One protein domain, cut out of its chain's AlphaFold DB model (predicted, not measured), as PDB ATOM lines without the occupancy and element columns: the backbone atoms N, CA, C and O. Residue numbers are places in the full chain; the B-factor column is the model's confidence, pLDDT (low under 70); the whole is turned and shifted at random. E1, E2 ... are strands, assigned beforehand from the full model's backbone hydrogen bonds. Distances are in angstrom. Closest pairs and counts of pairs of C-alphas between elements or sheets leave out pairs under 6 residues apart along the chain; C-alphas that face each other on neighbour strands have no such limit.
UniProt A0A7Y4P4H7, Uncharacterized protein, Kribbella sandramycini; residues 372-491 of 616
ATOM      1  N   THR A 372     210.842 135.637 271.315       87.62
ATOM      2  CA  THR A 372     212.129 135.852 271.975       87.62
ATOM      3  C   THR A 372     213.055 136.606 271.035       87.62
ATOM      4  O   THR A 372     213.169 136.277 269.854       87.62
ATOM      5  N   ALA A 373     213.704 137.647 271.543       92.38
ATOM      6  CA  ALA A 373     214.618 138.442 270.744       92.38
ATOM      7  C   ALA A 373     215.948 137.705 270.561       92.38
ATOM      8  O   ALA A 373     216.634 137.386 271.531       92.38
ATOM      9  N   LEU A 374     216.331 137.473 269.311       96.38
ATOM     10  CA  LEU A 374     217.650 136.996 268.927       96.38
ATOM     11  C   LEU A 374     218.523 138.201 268.592       96.38
ATOM     12  O   LEU A 374     218.231 138.940 267.651       96.38
ATOM     13  N   VAL A 375     219.589 138.404 269.360       97.12
ATOM     14  CA  VAL A 375     220.447 139.582 269.238       97.12
ATOM     15  C   VAL A 375     221.834 139.162 268.781       97.12
ATOM     16  O   VAL A 375     222.474 138.322 269.416       97.12
ATOM     17  N   ARG A 376     222.312 139.777 267.695       96.75
ATOM     18  CA  ARG A 376     223.732 139.759 267.328       96.75
ATOM     19  C   ARG A 376     224.421 140.908 268.044       96.75
ATOM     20  O   ARG A 376     224.015 142.057 267.875       96.75
ATOM     21  N   SER A 377     225.476 140.602 268.780       96.31
ATOM     22  CA  SER A 377     226.397 141.569 269.369       96.31
ATOM     23  C   SER A 377     227.774 141.442 268.727       96.31
ATOM     24  O   SER A 377     228.141 140.356 268.283       96.31
ATOM     25  N   ASP A 378     228.523 142.538 268.703       94.19
ATOM     26  CA  ASP A 378     229.876 142.630 268.148       94.19
ATOM     27  C   ASP A 378     230.773 143.423 269.114       94.19
ATOM     28  O   ASP A 378     230.286 144.307 269.819       94.19
ATOM     29  N   ASN A 379     232.063 143.095 269.168       92.50
ATOM     30  CA  ASN A 379     233.088 143.848 269.896       92.50
ATOM     31  C   ASN A 379     234.167 144.475 268.983       92.50
ATOM     32  O   ASN A 379     235.198 144.942 269.467       92.50
ATOM     33  N   GLY A 380     233.946 144.461 267.668       89.38
ATOM     34  CA  GLY A 380     234.861 144.888 266.609       89.38
ATOM     35  C   GLY A 380     235.759 143.772 266.064       89.38
ATOM     36  O   GLY A 380     236.446 143.979 265.065       89.38
ATOM     37  N   SER A 381     235.779 142.604 266.707       88.06
ATOM     38  CA  SER A 381     236.602 141.454 266.303       88.06
ATOM     39  C   SER A 381     235.845 140.133 266.267       88.06
ATOM     40  O   SER A 381     236.221 139.239 265.519       88.06
ATOM     41  N   ARG A 382     234.812 139.991 267.093       91.88
ATOM     42  CA  ARG A 382     234.055 138.760 267.264       91.88
ATOM     43  C   ARG A 382     232.587 139.070 267.419       91.88
ATOM     44  O   ARG A 382     232.220 140.142 267.902       91.88
ATOM     45  N   HIS A 383     231.773 138.068 267.131       95.25
ATOM     46  CA  HIS A 383     230.340 138.130 267.292       95.25
ATOM     47  C   HIS A 383     229.832 137.177 268.372       95.25
ATOM     48  O   HIS A 383     230.435 136.166 268.745       95.25
ATOM     49  N   ARG A 384     228.666 137.535 268.903       94.44
ATOM     50  CA  ARG A 384     227.847 136.687 269.770       94.44
ATOM     51  C   ARG A 384     226.421 136.777 269.286       94.44
ATOM     52  O   ARG A 384     225.895 137.877 269.134       94.44
ATOM     53  N   VAL A 385     225.780 135.638 269.061       96.19
ATOM     54  CA  VAL A 385     224.366 135.590 268.684       96.19
ATOM     55  C   VAL A 385     223.610 134.838 269.765       96.19
ATOM     56  O   VAL A 385     223.778 133.635 269.941       96.19
ATOM     57  N   THR A 386     222.815 135.567 270.543       93.00
ATOM     58  CA  THR A 386     222.176 135.024 271.745       93.00
ATOM     59  C   THR A 386     220.896 135.778 272.095       93.00
ATOM     60  O   THR A 386     220.661 136.899 271.642       93.00
ATOM     61  N   THR A 387     220.058 135.165 272.923       89.88
ATOM     62  CA  THR A 387     218.874 135.798 273.516       89.88
ATOM     63  C   THR A 387     219.198 136.562 274.805       89.88
ATOM     64  O   THR A 387     218.511 137.524 275.142       89.88
ATOM     65  N   ALA A 388     220.290 136.212 275.492       85.94
ATOM     66  CA  ALA A 388     220.701 136.821 276.759       85.94
ATOM     67  C   ALA A 388     221.668 138.015 276.573       85.94
ATOM     68  O   ALA A 388     222.309 138.129 275.520       85.94
ATOM     69  N   PRO A 389     221.802 138.923 277.565       88.12
ATOM     70  CA  PRO A 389     222.902 139.890 277.639       88.12
ATOM     71  C   PRO A 389     224.276 139.226 277.465       88.12
ATOM     72  O   PRO A 389     224.504 138.139 277.985       88.12
ATOM     73  N   VAL A 390     225.191 139.876 276.739       90.88
ATOM     74  CA  VAL A 390     226.576 139.399 276.587       90.88
ATOM     75  C   VAL A 390     227.427 140.088 277.648       90.88
ATOM     76  O   VAL A 390     227.655 141.295 277.573       90.88
ATOM     77  N   THR A 391     227.855 139.329 278.652       89.81
ATOM     78  CA  THR A 391     228.613 139.834 279.810       89.81
ATOM     79  C   THR A 391     230.115 139.964 279.530       89.81
ATOM     80  O   THR A 391     230.843 140.581 280.307       89.81
ATOM     81  N   GLU A 392     230.593 139.445 278.396       90.25
ATOM     82  CA  GLU A 392     231.945 139.697 277.895       90.25
ATOM     83  C   GLU A 392     232.131 141.185 277.561       90.25
ATOM     84  O   GLU A 392     231.266 141.826 276.953       90.25
ATOM     85  N   ARG A 393     233.276 141.750 277.957       91.56
ATOM     86  CA  ARG A 393     233.533 143.181 277.775       91.56
ATOM     87  C   ARG A 393     233.659 143.560 276.295       91.56
ATOM     88  O   ARG A 393     234.218 142.816 275.492       91.56
ATOM     89  N   GLY A 394     233.178 144.753 275.956       92.31
ATOM     90  CA  GLY A 394     233.263 145.356 274.626       92.31
ATOM     91  C   GLY A 394     232.189 144.921 273.638       92.31
ATOM     92  O   GLY A 394     232.051 145.564 272.604       92.31
ATOM     93  N   PHE A 395     231.410 143.883 273.944       95.06
ATOM     94  CA  PHE A 395     230.295 143.484 273.094       95.06
ATOM     95  C   PHE A 395     229.115 144.443 273.235       95.06
ATOM     96  O   PHE A 395     228.658 144.714 274.345       95.06
ATOM     97  N   TYR A 396     228.558 144.876 272.108       94.88
ATOM     98  CA  TYR A 396     227.320 145.648 272.055       94.88
ATOM     99  C   TYR A 396     226.379 145.122 270.961       94.88
ATOM    100  O   TYR A 396     226.851 144.596 269.951       94.88
ATOM    101  N   PRO A 397     225.049 145.235 271.132       95.81
ATOM    102  CA  PRO A 397     224.086 144.794 270.124       95.81
ATOM    103  C   PRO A 397     224.212 145.541 268.787       95.81
ATOM    104  O   PRO A 397     224.287 146.766 268.759       95.81
ATOM    105  N   THR A 398     224.151 144.815 267.669       95.19
ATOM    106  CA  THR A 398     224.195 145.369 266.300       95.19
ATOM    107  C   THR A 398     222.964 145.032 265.458       95.19
ATOM    108  O   THR A 398     222.613 145.779 264.536       95.19
ATOM    109  N   ARG A 399     222.291 143.911 265.753       95.56
ATOM    110  CA  ARG A 399     221.055 143.473 265.086       95.56
ATOM    111  C   ARG A 399     220.133 142.763 266.071       95.56
ATOM    112  O   ARG A 399     220.611 142.044 266.947       95.56
ATOM    113  N   THR A 400     218.830 142.916 265.860       96.62
ATOM    114  CA  THR A 400     217.781 142.218 266.604       96.62
ATOM    115  C   THR A 400     216.798 141.597 265.620       96.62
ATOM    116  O   THR A 400     216.328 142.266 264.700       96.62
ATOM    117  N   TRP A 401     216.460 140.336 265.848       97.12
ATOM    118  CA  TRP A 401     215.373 139.623 265.183       97.12
ATOM    119  C   TRP A 401     214.494 138.958 266.232       97.12
ATOM    120  O   TRP A 401     214.870 138.891 267.402       97.12
ATOM    121  N   MET A 402     213.338 138.443 265.827       95.12
ATOM    122  CA  MET A 402     212.467 137.699 266.729       95.12
ATOM    123  C   MET A 402     212.364 136.241 266.285       95.12
ATOM    124  O   MET A 402     212.120 135.941 265.116       95.12
ATOM    125  N   LEU A 403     212.545 135.335 267.237       94.38
ATOM    126  CA  LEU A 403     212.201 133.924 267.111       94.38
ATOM    127  C   LEU A 403     210.878 133.678 267.830       94.38
ATOM    128  O   LEU A 403     210.517 134.413 268.751       94.38
ATOM    129  N   GLU A 404     210.186 132.614 267.453       89.69
ATOM    130  CA  GLU A 404     209.095 132.107 268.275       89.69
ATOM    131  C   GLU A 404     209.684 131.570 269.590       89.69
ATOM    132  O   GLU A 404     210.728 130.909 269.590       89.69
ATOM    133  N   SER A 405     209.047 131.870 270.725       80.38
ATOM    134  CA  SER A 405     209.480 131.357 272.037       80.38
ATOM    135  C   SER A 405     209.161 129.872 272.234       80.38
ATOM    136  O   SER A 405     209.638 129.271 273.195       80.38
ATOM    137  N   GLY A 406     208.371 129.285 271.331       75.69
ATOM    138  CA  GLY A 406     207.961 127.887 271.331       75.69
ATOM    139  C   GLY A 406     207.749 127.346 269.919       75.69
ATOM    140  O   GLY A 406     207.641 128.108 268.958       75.69
ATOM    141  N   SER A 407     207.659 126.021 269.803       78.50
ATOM    142  CA  SER A 407     207.398 125.350 268.527       78.50
ATOM    143  C   SER A 407     206.039 125.743 267.940       78.50
ATOM    144  O   SER A 407     205.007 125.663 268.609       78.50
ATOM    145  N   LYS A 408     206.044 126.126 266.661       79.44
ATOM    146  CA  LYS A 408     204.860 126.325 265.813       79.44
ATOM    147  C   LYS A 408     204.962 125.497 264.528       79.44
ATOM    148  O   LYS A 408     206.074 125.152 264.112       79.44
ATOM    149  N   PRO A 409     203.836 125.202 263.848       83.44
ATOM    150  CA  PRO A 409     203.872 124.570 262.532       83.44
ATOM    151  C   PRO A 409     204.823 125.304 261.573       83.44
ATOM    152  O   PRO A 409     204.757 126.523 261.436       83.44
ATOM    153  N   GLY A 410     205.716 124.556 260.922       89.56
ATOM    154  CA  GLY A 410     206.706 125.105 259.988       89.56
ATOM    155  C   GLY A 410     207.948 125.726 260.637       89.56
ATOM    156  O   GLY A 410     208.787 126.268 259.917       89.56
ATOM    157  N   THR A 411     208.092 125.640 261.963       92.25
ATOM    158  CA  THR A 411     209.304 126.076 262.670       92.25
ATOM    159  C   THR A 411     210.205 124.911 263.065       92.25
ATOM    160  O   THR A 411     209.743 123.786 263.248       92.25
ATOM    161  N   VAL A 412     211.496 125.195 263.212       91.62
ATOM    162  CA  VAL A 412     212.518 124.281 263.736       91.62
ATOM    163  C   VAL A 412     213.266 124.959 264.888       91.62
ATOM    164  O   VAL A 412     213.422 126.186 264.866       91.62
ATOM    165  N   PRO A 413     213.700 124.208 265.914       89.38
ATOM    166  CA  PRO A 413     214.473 124.777 267.007       89.38
ATOM    167  C   PRO A 413     215.839 125.261 266.513       89.38
ATOM    168  O   PRO A 413     216.421 124.722 265.572       89.38
ATOM    169  N   VAL A 414     216.347 126.292 267.177       94.38
ATOM    170  CA  VAL A 414     217.658 126.878 266.923       94.38
ATOM    171  C   VAL A 414     218.451 126.878 268.215       94.38
ATOM    172  O   VAL A 414     217.937 127.247 269.271       94.38
ATOM    173  N   TYR A 415     219.716 126.508 268.121       92.12
ATOM    174  CA  TYR A 415     220.615 126.296 269.238       92.12
ATOM    175  C   TYR A 415     221.825 127.211 269.133       92.12
ATOM    176  O   TYR A 415     222.320 127.521 268.050       92.12
ATOM    177  N   SER A 416     222.300 127.630 270.295       92.81
ATOM    178  CA  SER A 416     223.593 128.247 270.484       92.81
ATOM    179  C   SER A 416     224.611 127.152 270.752       92.81
ATOM    180  O   SER A 416     224.494 126.416 271.734       92.81
ATOM    181  N   CYS A 417     225.633 127.102 269.918       93.69
ATOM    182  CA  CYS A 417     226.687 126.107 269.933       93.69
ATOM    183  C   CYS A 417     228.043 126.785 270.125       93.69
ATOM    184  O   CYS A 417     228.172 127.990 269.907       93.69
ATOM    185  N   ARG A 418     229.049 126.025 270.555       92.38
ATOM    186  CA  ARG A 418     230.419 126.509 270.699       92.38
ATOM    187  C   ARG A 418     231.419 125.505 270.149       92.38
ATOM    188  O   ARG A 418     231.478 124.365 270.617       92.38
ATOM    189  N   SER A 419     232.235 125.979 269.215       90.50
ATOM    190  CA  SER A 419     233.426 125.299 268.724       90.50
ATOM    191  C   SER A 419     234.656 125.862 269.439       90.50
ATOM    192  O   SER A 419     234.823 127.073 269.590       90.50
ATOM    193  N   GLY A 420     235.507 124.983 269.966       86.56
ATOM    194  CA  GLY A 420     236.685 125.401 270.724       86.56
ATOM    195  C   GLY A 420     236.361 126.302 271.927       86.56
ATOM    196  O   GLY A 420     235.354 126.133 272.618       86.56
ATOM    197  N   ALA A 421     237.260 127.243 272.217       81.62
ATOM    198  CA  ALA A 421     237.167 128.085 273.409       81.62
ATOM    199  C   ALA A 421     236.335 129.364 273.215       81.62
ATOM    200  O   ALA A 421     235.836 129.907 274.199       81.62
ATOM    201  N   GLN A 422     236.220 129.873 271.983       83.38
ATOM    202  CA  GLN A 422     235.755 131.246 271.732       83.38
ATOM    203  C   GLN A 422     234.701 131.379 270.633       83.38
ATOM    204  O   GLN A 422     234.004 132.399 270.618       83.38
ATOM    205  N   ASP A 423     234.591 130.405 269.731       90.94
ATOM    206  CA  ASP A 423     233.701 130.496 268.581       90.94
ATOM    207  C   ASP A 423     232.298 130.023 268.957       90.94
ATOM    208  O   ASP A 423     232.071 128.846 269.238       90.94
ATOM    209  N   GLN A 424     231.358 130.964 269.006       93.12
ATOM    210  CA  GLN A 424     229.955 130.679 269.259       93.12
ATOM    211  C   GLN A 424     229.190 130.801 267.950       93.12
ATOM    212  O   GLN A 424     229.186 131.858 267.326       93.12
ATOM    213  N   PHE A 425     228.458 129.754 267.591       95.75
ATOM    214  CA  PHE A 425     227.697 129.712 266.353       95.75
ATOM    215  C   PHE A 425     226.264 129.247 266.589       95.75
ATOM    216  O   PHE A 425     225.902 128.735 267.649       95.75
ATOM    217  N   VAL A 426     225.426 129.466 265.582       96.81
ATOM    218  CA  VAL A 426     224.012 129.103 265.609       96.81
ATOM    219  C   VAL A 426     223.791 127.866 264.747       96.81
ATOM    220  O   VAL A 426     224.265 127.812 263.615       96.81
ATOM    221  N   SER A 427     223.059 126.876 265.252       95.50
ATOM    222  CA  SER A 427     222.740 125.655 264.505       95.50
ATOM    223  C   SER A 427     221.290 125.244 264.710       95.50
ATOM    224  O   SER A 427     220.707 125.498 265.758       95.50
ATOM    225  N   THR A 428     220.698 124.586 263.718       94.25
ATOM    226  CA  THR A 428     219.421 123.871 263.866       94.25
ATOM    227  C   THR A 428     219.627 122.402 264.233       94.25
ATOM    228  O   THR A 428     218.652 121.681 264.426       94.25
ATOM    229  N   ASN A 429     220.876 121.928 264.302       89.50
ATOM    230  CA  ASN A 429     221.169 120.565 264.711       89.50
ATOM    231  C   ASN A 429     221.208 120.476 266.239       89.50
ATOM    232  O   ASN A 429     221.996 121.163 266.897       89.50
ATOM    233  N   ALA A 430     220.358 119.609 266.789       82.50
ATOM    234  CA  ALA A 430     220.239 119.406 268.219       82.50
ATOM    235  C   ALA A 430     221.562 118.994 268.851       82.50
ATOM    236  O   ALA A 430     221.767 119.382 269.989       82.50
ATOM    237  N   ASP A 431     222.469 118.312 268.142       78.94
ATOM    238  CA  ASP A 431     223.785 117.895 268.644       78.94
ATOM    239  C   ASP A 431     224.890 118.969 268.520       78.94
ATOM    240  O   ASP A 431     226.002 118.756 268.999       78.94
ATOM    241  N   CYS A 432     224.574 120.165 268.004       87.62
ATOM    242  CA  CYS A 432     225.543 121.231 267.712       87.62
ATOM    243  C   CYS A 432     226.663 120.801 266.754       87.62
ATOM    244  O   CYS A 432     227.807 121.229 266.908       87.62
ATOM    245  N   GLU A 433     226.353 119.946 265.779       90.44
ATOM    246  CA  GLU A 433     227.304 119.460 264.771       90.44
ATOM    247  C   GLU A 433     228.497 118.732 265.419       90.44
ATOM    248  O   GLU A 433     229.634 118.819 264.962       90.44
ATOM    249  N   GLY A 434     228.237 118.033 266.533       83.00
ATOM    250  CA  GLY A 434     229.254 117.325 267.317       83.00
ATOM    251  C   GLY A 434     230.087 118.214 268.250       83.00
ATOM    252  O   GLY A 434     231.078 117.741 268.807       83.00
ATOM    253  N   THR A 435     229.709 119.482 268.437       87.81
ATOM    254  CA  THR A 435     230.414 120.437 269.310       87.81
ATOM    255  C   THR A 435     229.645 120.731 270.608       87.81
ATOM    256  O   THR A 435     228.687 120.041 270.967       87.81
ATOM    257  N   SER A 436     230.083 121.745 271.366       86.19
ATOM    258  CA  SER A 436     229.483 122.062 272.662       86.19
ATOM    259  C   SER A 436     228.135 122.752 272.492       86.19
ATOM    260  O   SER A 436     228.030 123.787 271.840       86.19
ATOM    261  N   PHE A 437     227.112 122.228 273.158       85.12
ATOM    262  CA  PHE A 437     225.846 122.923 273.356       85.12
ATOM    263  C   PHE A 437     225.989 124.024 274.398       85.12
ATOM    264  O   PHE A 437     226.575 123.789 275.454       85.12
ATOM    265  N   LEU A 438     225.405 125.191 274.141       84.38
ATOM    266  CA  LEU A 438     225.269 126.229 275.158       84.38
ATOM    267  C   LEU A 438     223.821 126.348 275.635       84.38
ATOM    268  O   LEU A 438     223.571 126.248 276.831       84.38
ATOM    269  N   GLN A 439     222.884 126.572 274.708       84.62
ATOM    270  CA  GLN A 439     221.464 126.769 275.020       84.62
ATOM    271  C   GLN A 439     220.583 126.691 273.768       84.62
ATOM    272  O   GLN A 439     221.050 126.913 272.651       84.62
ATOM    273  N   THR A 440     219.283 126.485 273.948       87.44
ATOM    274  CA  THR A 440     218.273 126.730 272.912       87.44
ATOM    275  C   THR A 440     218.022 128.237 272.798       87.44
ATOM    276  O   THR A 440     217.927 128.950 273.791       87.44
ATOM    277  N   LEU A 441     217.924 128.760 271.580       90.38
ATOM    278  CA  LEU A 441     217.692 130.182 271.312       90.38
ATOM    279  C   LEU A 441     216.213 130.486 271.044       90.38
ATOM    280  O   LEU A 441     215.742 131.564 271.390       90.38
ATOM    281  N   GLY A 442     215.473 129.541 270.466       89.62
ATOM    282  CA  GLY A 442     214.061 129.684 270.107       89.62
ATOM    283  C   GLY A 442     213.721 128.837 268.883       89.62
ATOM    284  O   GLY A 442     214.468 127.920 268.546       89.62
ATOM    285  N   TRP A 443     212.622 129.166 268.202       91.62
ATOM    286  CA  TRP A 443     212.175 128.493 266.981       91.62
ATOM    287  C   TRP A 443     212.165 129.457 265.801       91.62
ATOM    288  O   TRP A 443     211.604 130.554 265.874       91.62
ATOM    289  N   ILE A 444     212.792 129.035 264.706       96.69
ATOM    290  CA  ILE A 444     212.865 129.782 263.449       96.69
ATOM    291  C   ILE A 444     211.996 129.102 262.397       96.69
ATOM    292  O   ILE A 444     211.883 127.878 262.383       96.69
ATOM    293  N   TYR A 445     211.385 129.865 261.493       97.56
ATOM    294  CA  TYR A 445     210.599 129.272 260.416       97.56
ATOM    295  C   TYR A 445     211.510 128.663 259.343       97.56
ATOM    296  O   TYR A 445     212.457 129.301 258.881       97.56
ATOM    297  N   ALA A 446     211.217 127.435 258.913       97.31
ATOM    298  CA  ALA A 446     211.980 126.753 257.864       97.31
ATOM    299  C   ALA A 446     211.721 127.350 256.463       97.31
ATOM    300  O   ALA A 446     212.592 127.324 255.590       97.31
ATOM    301  N   ALA A 447     210.535 127.928 256.266       97.50
ATOM    302  CA  ALA A 447     210.107 128.656 255.072       97.50
ATOM    303  C   ALA A 447     209.497 130.012 255.478       97.50
ATOM    304  O   ALA A 447     209.066 130.133 256.621       97.50
ATOM    305  N   PRO A 448     209.437 131.026 254.592       97.19
ATOM    306  CA  PRO A 448     208.872 132.327 254.948       97.19
ATOM    307  C   PRO A 448     207.423 132.192 255.461       97.19
ATOM    308  O   PRO A 448     206.576 131.684 254.720       97.19
ATOM    309  N   PRO A 449     207.107 132.616 256.701       95.75
ATOM    310  CA  PRO A 449     205.730 132.685 257.183       95.75
ATOM    311  C   PRO A 449     204.960 133.848 256.536       95.75
ATOM    312  O   PRO A 449     205.533 134.707 255.870       95.75
ATOM    313  N   SER A 450     203.647 133.914 256.782       94.12
ATOM    314  CA  SER A 450     202.813 135.053 256.368       94.12
ATOM    315  C   SER A 450     203.156 136.352 257.106       94.12
ATOM    316  O   SER A 450     202.924 137.440 256.585       94.12
ATOM    317  N   ALA A 451     203.678 136.245 258.331       93.38
ATOM    318  CA  ALA A 451     204.160 137.388 259.093       93.38
ATOM    319  C   ALA A 451     205.467 137.938 258.481       93.38
ATOM    320  O   ALA A 451     206.275 137.151 257.977       93.38
ATOM    321  N   PRO A 452     205.715 139.263 258.553       96.62
ATOM    322  CA  PRO A 452     206.959 139.857 258.076       96.62
ATOM    323  C   PRO A 452     208.182 139.148 258.659       96.62
ATOM    324  O   PRO A 452     208.332 139.025 259.877       96.62
ATOM    325  N   SER A 453     209.044 138.658 257.777       98.00
ATOM    326  CA  SER A 453     210.191 137.833 258.140       98.00
ATOM    327  C   SER A 453     211.369 138.078 257.207       98.00
ATOM    328  O   SER A 453     211.222 138.605 256.104       98.00
ATOM    329  N   VAL A 454     212.557 137.692 257.666       98.06
ATOM    330  CA  VAL A 454     213.809 137.820 256.925       98.06
ATOM    331  C   VAL A 454     214.622 136.535 257.038       98.06
ATOM    332  O   VAL A 454     214.667 135.909 258.098       98.06
ATOM    333  N   ALA A 455     215.258 136.131 255.937       98.31
ATOM    334  CA  ALA A 455     216.181 135.002 255.942       98.31
ATOM    335  C   ALA A 455     217.429 135.342 256.767       98.31
ATOM    336  O   ALA A 455     217.986 136.429 256.619       98.31
ATOM    337  N   LEU A 456     217.875 134.402 257.599       98.56
ATOM    338  CA  LEU A 456     219.141 134.481 258.323       98.56
ATOM    339  C   LEU A 456     220.118 133.442 257.782       98.56
ATOM    340  O   LEU A 456     219.783 132.261 257.656       98.56
ATOM    341  N   TYR A 457     221.333 133.890 257.497       98.38
ATOM    342  CA  TYR A 457     222.449 133.081 257.025       98.38
ATOM    343  C   TYR A 457     223.520 133.001 258.101       98.38
ATOM    344  O   TYR A 457     223.818 134.008 258.749       98.38
ATOM    345  N   ARG A 458     224.086 131.807 258.286       97.75
ATOM    346  CA  ARG A 458     225.254 131.603 259.134       97.75
ATOM    347  C   ARG A 458     226.501 131.951 258.340       97.75
ATOM    348  O   ARG A 458     226.779 131.350 257.304       97.75
ATOM    349  N   CYS A 459     227.219 132.935 258.848       97.81
ATOM    350  CA  CYS A 459     228.425 133.470 258.260       97.81
ATOM    351  C   CYS A 459     229.608 133.128 259.149       97.81
ATOM    352  O   CYS A 459     229.522 133.299 260.362       97.81
ATOM    353  N   HIS A 460     230.695 132.676 258.540       96.69
ATOM    354  CA  HIS A 460     231.930 132.310 259.221       96.69
ATOM    355  C   HIS A 460     233.077 133.166 258.690       96.69
ATOM    356  O   HIS A 460     233.218 133.318 257.475       96.69
ATOM    357  N   VAL A 461     233.900 133.729 259.576       95.25
ATOM    358  CA  VAL A 461     235.151 134.415 259.229       95.25
ATOM    359  C   VAL A 461     236.340 133.491 259.530       95.25
ATOM    360  O   VAL A 461     236.822 133.488 260.664       95.25
ATOM    361  N   PRO A 462     236.894 132.759 258.540       90.94
ATOM    362  CA  PRO A 462     237.904 131.728 258.805       90.94
ATOM    363  C   PRO A 462     239.165 132.246 259.502       90.94
ATOM    364  O   PRO A 462     239.773 131.552 260.305       90.94
ATOM    365  N   GLY A 463     239.568 133.489 259.214       87.50
ATOM    366  CA  GLY A 463     240.757 134.096 259.822       87.50
ATOM    367  C   GLY A 463     240.594 134.500 261.291       87.50
ATOM    368  O   GLY A 463     241.591 134.830 261.926       87.50
ATOM    369  N   LEU A 464     239.364 134.516 261.814       88.25
ATOM    370  CA  LEU A 464     239.056 134.883 263.202       88.25
ATOM    371  C   LEU A 464     238.457 133.721 263.998       88.25
ATOM    372  O   LEU A 464     238.395 133.826 265.225       88.25
ATOM    373  N   ASP A 465     238.065 132.634 263.322       90.00
ATOM    374  CA  ASP A 465     237.281 131.540 263.905       90.00
ATOM    375  C   ASP A 465     236.066 132.131 264.635       90.00
ATOM    376  O   ASP A 465     235.995 132.167 265.864       90.00
ATOM    377  N   ASP A 466     235.217 132.807 263.858       94.25
ATOM    378  CA  ASP A 466     234.094 133.593 264.362       94.25
ATOM    379  C   ASP A 466     232.865 133.417 263.475       94.25
ATOM    380  O   ASP A 466     232.912 133.685 262.267       94.25
ATOM    381  N   HIS A 467     231.765 133.002 264.094       96.69
ATOM    382  CA  HIS A 467     230.470 132.875 263.446       96.69
ATOM    383  C   HIS A 467     229.483 133.961 263.863       96.69
ATOM    384  O   HIS A 467     229.410 134.406 265.007       96.69
ATOM    385  N   TYR A 468     228.626 134.338 262.919       96.81
ATOM    386  CA  TYR A 468     227.532 135.268 263.156       96.81
ATOM    387  C   TYR A 468     226.365 135.028 262.206       96.81
ATOM    388  O   TYR A 468     226.442 134.231 261.272       96.81
ATOM    389  N   LEU A 469     225.261 135.731 262.461       97.81
ATOM    390  CA  LEU A 469     224.108 135.744 261.569       97.81
ATOM    391  C   LEU A 469     224.050 137.039 260.765       97.81
ATOM    392  O   LEU A 469     224.263 138.128 261.302       97.81
ATOM    393  N   SER A 470     223.704 136.919 259.490       97.38
ATOM    394  CA  SER A 470     223.444 138.044 258.595       97.38
ATOM    395  C   SER A 470     222.151 137.820 257.817       97.38
ATOM    396  O   SER A 470     221.742 136.685 257.577       97.38
ATOM    397  N   THR A 471     221.502 138.913 257.421       97.56
ATOM    398  CA  THR A 471     220.395 138.876 256.454       97.56
ATOM    399  C   THR A 471     220.886 138.929 255.006       97.56
ATOM    400  O   THR A 471     220.101 138.720 254.085       97.56
ATOM    401  N   ASP A 472     222.166 139.234 254.798       96.75
ATOM    402  CA  ASP A 472     222.814 139.302 253.495       96.75
ATOM    403  C   ASP A 472     223.471 137.956 253.170       96.75
ATOM    404  O   ASP A 472     224.249 137.411 253.954       96.75
ATOM    405  N   THR A 473     223.197 137.429 251.980       96.06
ATOM    406  CA  THR A 473     223.861 136.224 251.474       96.06
ATOM    407  C   THR A 473     225.371 136.395 251.300       96.06
ATOM    408  O   THR A 473     226.081 135.394 251.315       96.06
ATOM    409  N   GLY A 474     225.856 137.632 251.143       95.56
ATOM    410  CA  GLY A 474     227.270 138.013 251.129       95.56
ATOM    411  C   GLY A 474     227.850 138.320 252.514       95.56
ATOM    412  O   GLY A 474     228.957 138.843 252.610       95.56
ATOM    413  N   CYS A 475     227.113 138.017 253.588       95.56
ATOM    414  CA  CYS A 475     227.567 138.086 254.971       95.56
ATOM    415  C   CYS A 475     227.975 139.470 255.498       95.56
ATOM    416  O   CYS A 475     228.518 139.545 256.591       95.56
ATOM    417  N   GLU A 476     227.731 140.584 254.805       94.31
ATOM    418  CA  GLU A 476     228.147 141.936 255.248       94.31
ATOM    419  C   GLU A 476     229.680 142.114 255.415       94.31
ATOM    420  O   GLU A 476     230.138 143.173 255.842       94.31
ATOM    421  N   ASN A 477     230.492 141.106 255.077       91.12
ATOM    422  CA  ASN A 477     231.944 141.102 255.242       91.12
ATOM    423  C   ASN A 477     232.579 140.293 254.108       91.12
ATOM    424  O   ASN A 477     232.338 139.098 253.979       91.12
ATOM    425  N   SER A 478     233.449 140.926 253.320       92.31
ATOM    426  CA  SER A 478     234.106 140.289 252.171       92.31
ATOM    427  C   SER A 478     235.051 139.139 252.532       92.31
ATOM    428  O   SER A 478     235.446 138.379 251.653       92.31
ATOM    429  N   LYS A 479     235.433 139.009 253.810       94.00
ATOM    430  CA  LYS A 479     236.240 137.896 254.334       94.00
ATOM    431  C   LYS A 479     235.395 136.760 254.914       94.00
ATOM    432  O   LYS A 479     235.965 135.748 255.315       94.00
ATOM    433  N   ALA A 480     234.082 136.947 255.026       95.94
ATOM    434  CA  ALA A 480     233.182 135.944 255.562       95.94
ATOM    435  C   ALA A 480     232.655 135.027 254.456       95.94
ATOM    436  O   ALA A 480     232.478 135.437 253.309       95.94
ATOM    437  N   ILE A 481     232.380 133.783 254.827       97.06
ATOM    438  CA  ILE A 481     231.786 132.767 253.966       97.06
ATOM    439  C   ILE A 481     230.383 132.478 254.491       97.06
ATOM    440  O   ILE A 481     230.193 132.280 255.691       97.06
ATOM    441  N   ASN A 482     229.406 132.450 253.588       97.56
ATOM    442  CA  ASN A 482     228.063 131.967 253.888       97.56
ATOM    443  C   ASN A 482     228.077 130.439 253.892       97.56
ATOM    444  O   ASN A 482     228.287 129.821 252.849       97.56
ATOM    445  N   GLU A 483     227.873 129.839 255.057       96.69
ATOM    446  CA  GLU A 483     227.871 128.385 255.194       96.69
ATOM    447  C   GLU A 483     226.506 127.792 254.853       96.69
ATOM    448  O   GLU A 483     226.411 126.769 254.176       96.69
ATOM    449  N   SER A 484     225.435 128.418 255.345       95.75
ATOM    450  CA  SER A 484     224.068 127.946 255.139       95.75
ATOM    451  C   SER A 484     223.019 128.984 255.551       95.75
ATOM    452  O   SER A 484     223.269 129.891 256.348       95.75
ATOM    453  N   ARG A 485     221.791 128.821 255.041       98.06
ATOM    454  CA  ARG A 485     220.609 129.503 255.584       98.06
ATOM    455  C   ARG A 485     220.134 128.759 256.830       98.06
ATOM    456  O   ARG A 485     219.781 127.588 256.737       98.06
ATOM    457  N   VAL A 486     220.032 129.468 257.948       98.06
ATOM    458  CA  VAL A 486     219.505 128.933 259.213       98.06
ATOM    459  C   VAL A 486     217.976 128.849 259.177       98.06
ATOM    460  O   VAL A 486     217.393 127.880 259.650       98.06
ATOM    461  N   GLY A 487     217.310 129.849 258.592       98.25
ATOM    462  CA  GLY A 487     215.849 129.905 258.480       98.25
ATOM    463  C   GLY A 487     215.340 131.328 258.256       98.25
ATOM    464  O   GLY A 487     216.095 132.190 257.810       98.25
ATOM    465  N   TYR A 488     214.069 131.567 258.576       98.56
ATOM    466  CA  TYR A 488     213.398 132.865 258.512       98.56
ATOM    467  C   TYR A 488     212.988 133.326 259.914       98.56
ATOM    468  O   TYR A 488     212.117 132.726 260.550       98.56
ATOM    469  N   ALA A 489     213.627 134.388 260.404       98.12
ATOM    470  CA  ALA A 489     213.266 135.028 261.664       98.12
ATOM    471  C   ALA A 489     212.242 136.139 261.415       98.12
ATOM    472  O   ALA A 489     212.239 136.767 260.354       98.12
ATOM    473  N   LEU A 490     211.377 136.399 262.391       97.00
ATOM    474  CA  LEU A 490     210.390 137.466 262.292       97.00
ATOM    475  C   LEU A 490     211.082 138.829 262.375       97.00
ATOM    476  O   LEU A 490     211.966 139.062 263.210       97.00
ATOM    477  N   SER A 491     210.681 139.731 261.481       94.56
ATOM    478  CA  SER A 491     211.203 141.091 261.427       94.56
ATOM    479  C   SER A 491     210.682 141.912 262.606       94.56
ATOM    480  O   SER A 491     209.555 141.733 263.061       94.56
TER     481      SER A 491
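This is residues 372 to 491 of the 616 residues of an uncharacterized protein of Kribbella sandramycini (UniProt A0A7Y4P4H7). Three small antiparallel sheets stand round a common axis as a triangle, each a hairpin with a longer, bent third strand, and their strands run roughly along the longest axis. The short strands E2, E5 and E8 come together in the middle toward one end, and the last residues of E3, E6 and E9 gather toward the other; the sheet E8 E7 E9 is partly face to face with each of the other two, their best planes 43 and 41 degrees apart. The printed part has 120 residues, with no named helix and nine named strands, E1 to E9 in chain order; the class is all strand, and the sheet orders are E8 E7 E9, E5 E4 E6 and E2 E1 E3. The whole is compact, with a radius of gyration of the C-alphas of 13.3 A, and spans 37 by 27 by 25 A.

Find C-alpha 453 at (210.191, 137.833, 258.140); from there E7 runs 25.2 A to residue 461. E8 is residues 466 to 470, and E9, residues 481 to 490, spans 23.4 A, bends by 70 degrees at residue 484 and ends with C-alpha 490 at (210.390, 137.466, 262.292). In the next sheet look for E4, residues 411 to 419, 24.9 A; E5, residues 423 to 427; and E6, residues 436 to 445, 23.6 A, which bends by 72 degrees at residue 439. In the third, E1 begins with C-alpha 372 at (212.129, 135.852, 271.975) and runs 19.4 A to residue 378; E2 is residues 383 to 386, and E3, residues 396 to 404, spans 23.0 A and bends by 65 degrees at residue 399.

Begin at the inner strand E7: N 459 and O 468 of E8 are 2.9 A apart, and N 456 and O 487 of E9 2.8 A, both within hydrogen-bond range. Likewise N 417 of E4 is 2.8 A from O 425 of E5, and N 414 2.8 A from O 442 of E6; N 377 of E1 is 2.8 A from O 384 of E2, and N 374 2.8 A from O 401 of E3. E7 and E8, E4 and E5, and E1 and E2 are hairpins. The sheets form a stack of sheets, three sheets face to face in turn. E5 and E8 touch, the closest C-alphas being those of Phe 425 and His 467, 5.1 A apart. E2 touches E8 at His 383 and Tyr 468, C-alphas 5.8 A apart, and E5 at Arg 384 and Gln 424, 6.4 A. Toward the other end, E6 touches E9 at the C-alphas of Tyr 445 and Tyr 488, 4.9 A. There E3 touches E9 at Met 402 and Leu 490, C-alphas 4.9 A apart. E1 and E4 are apart, as are E4 and E7.

The two C-alphas farthest apart, those of Ala 421 and Ser 450, are 39.0 A from each other. The printed part has no cut and no long link. Its mean pLDDT is 92.6, and no printed residue is under 70.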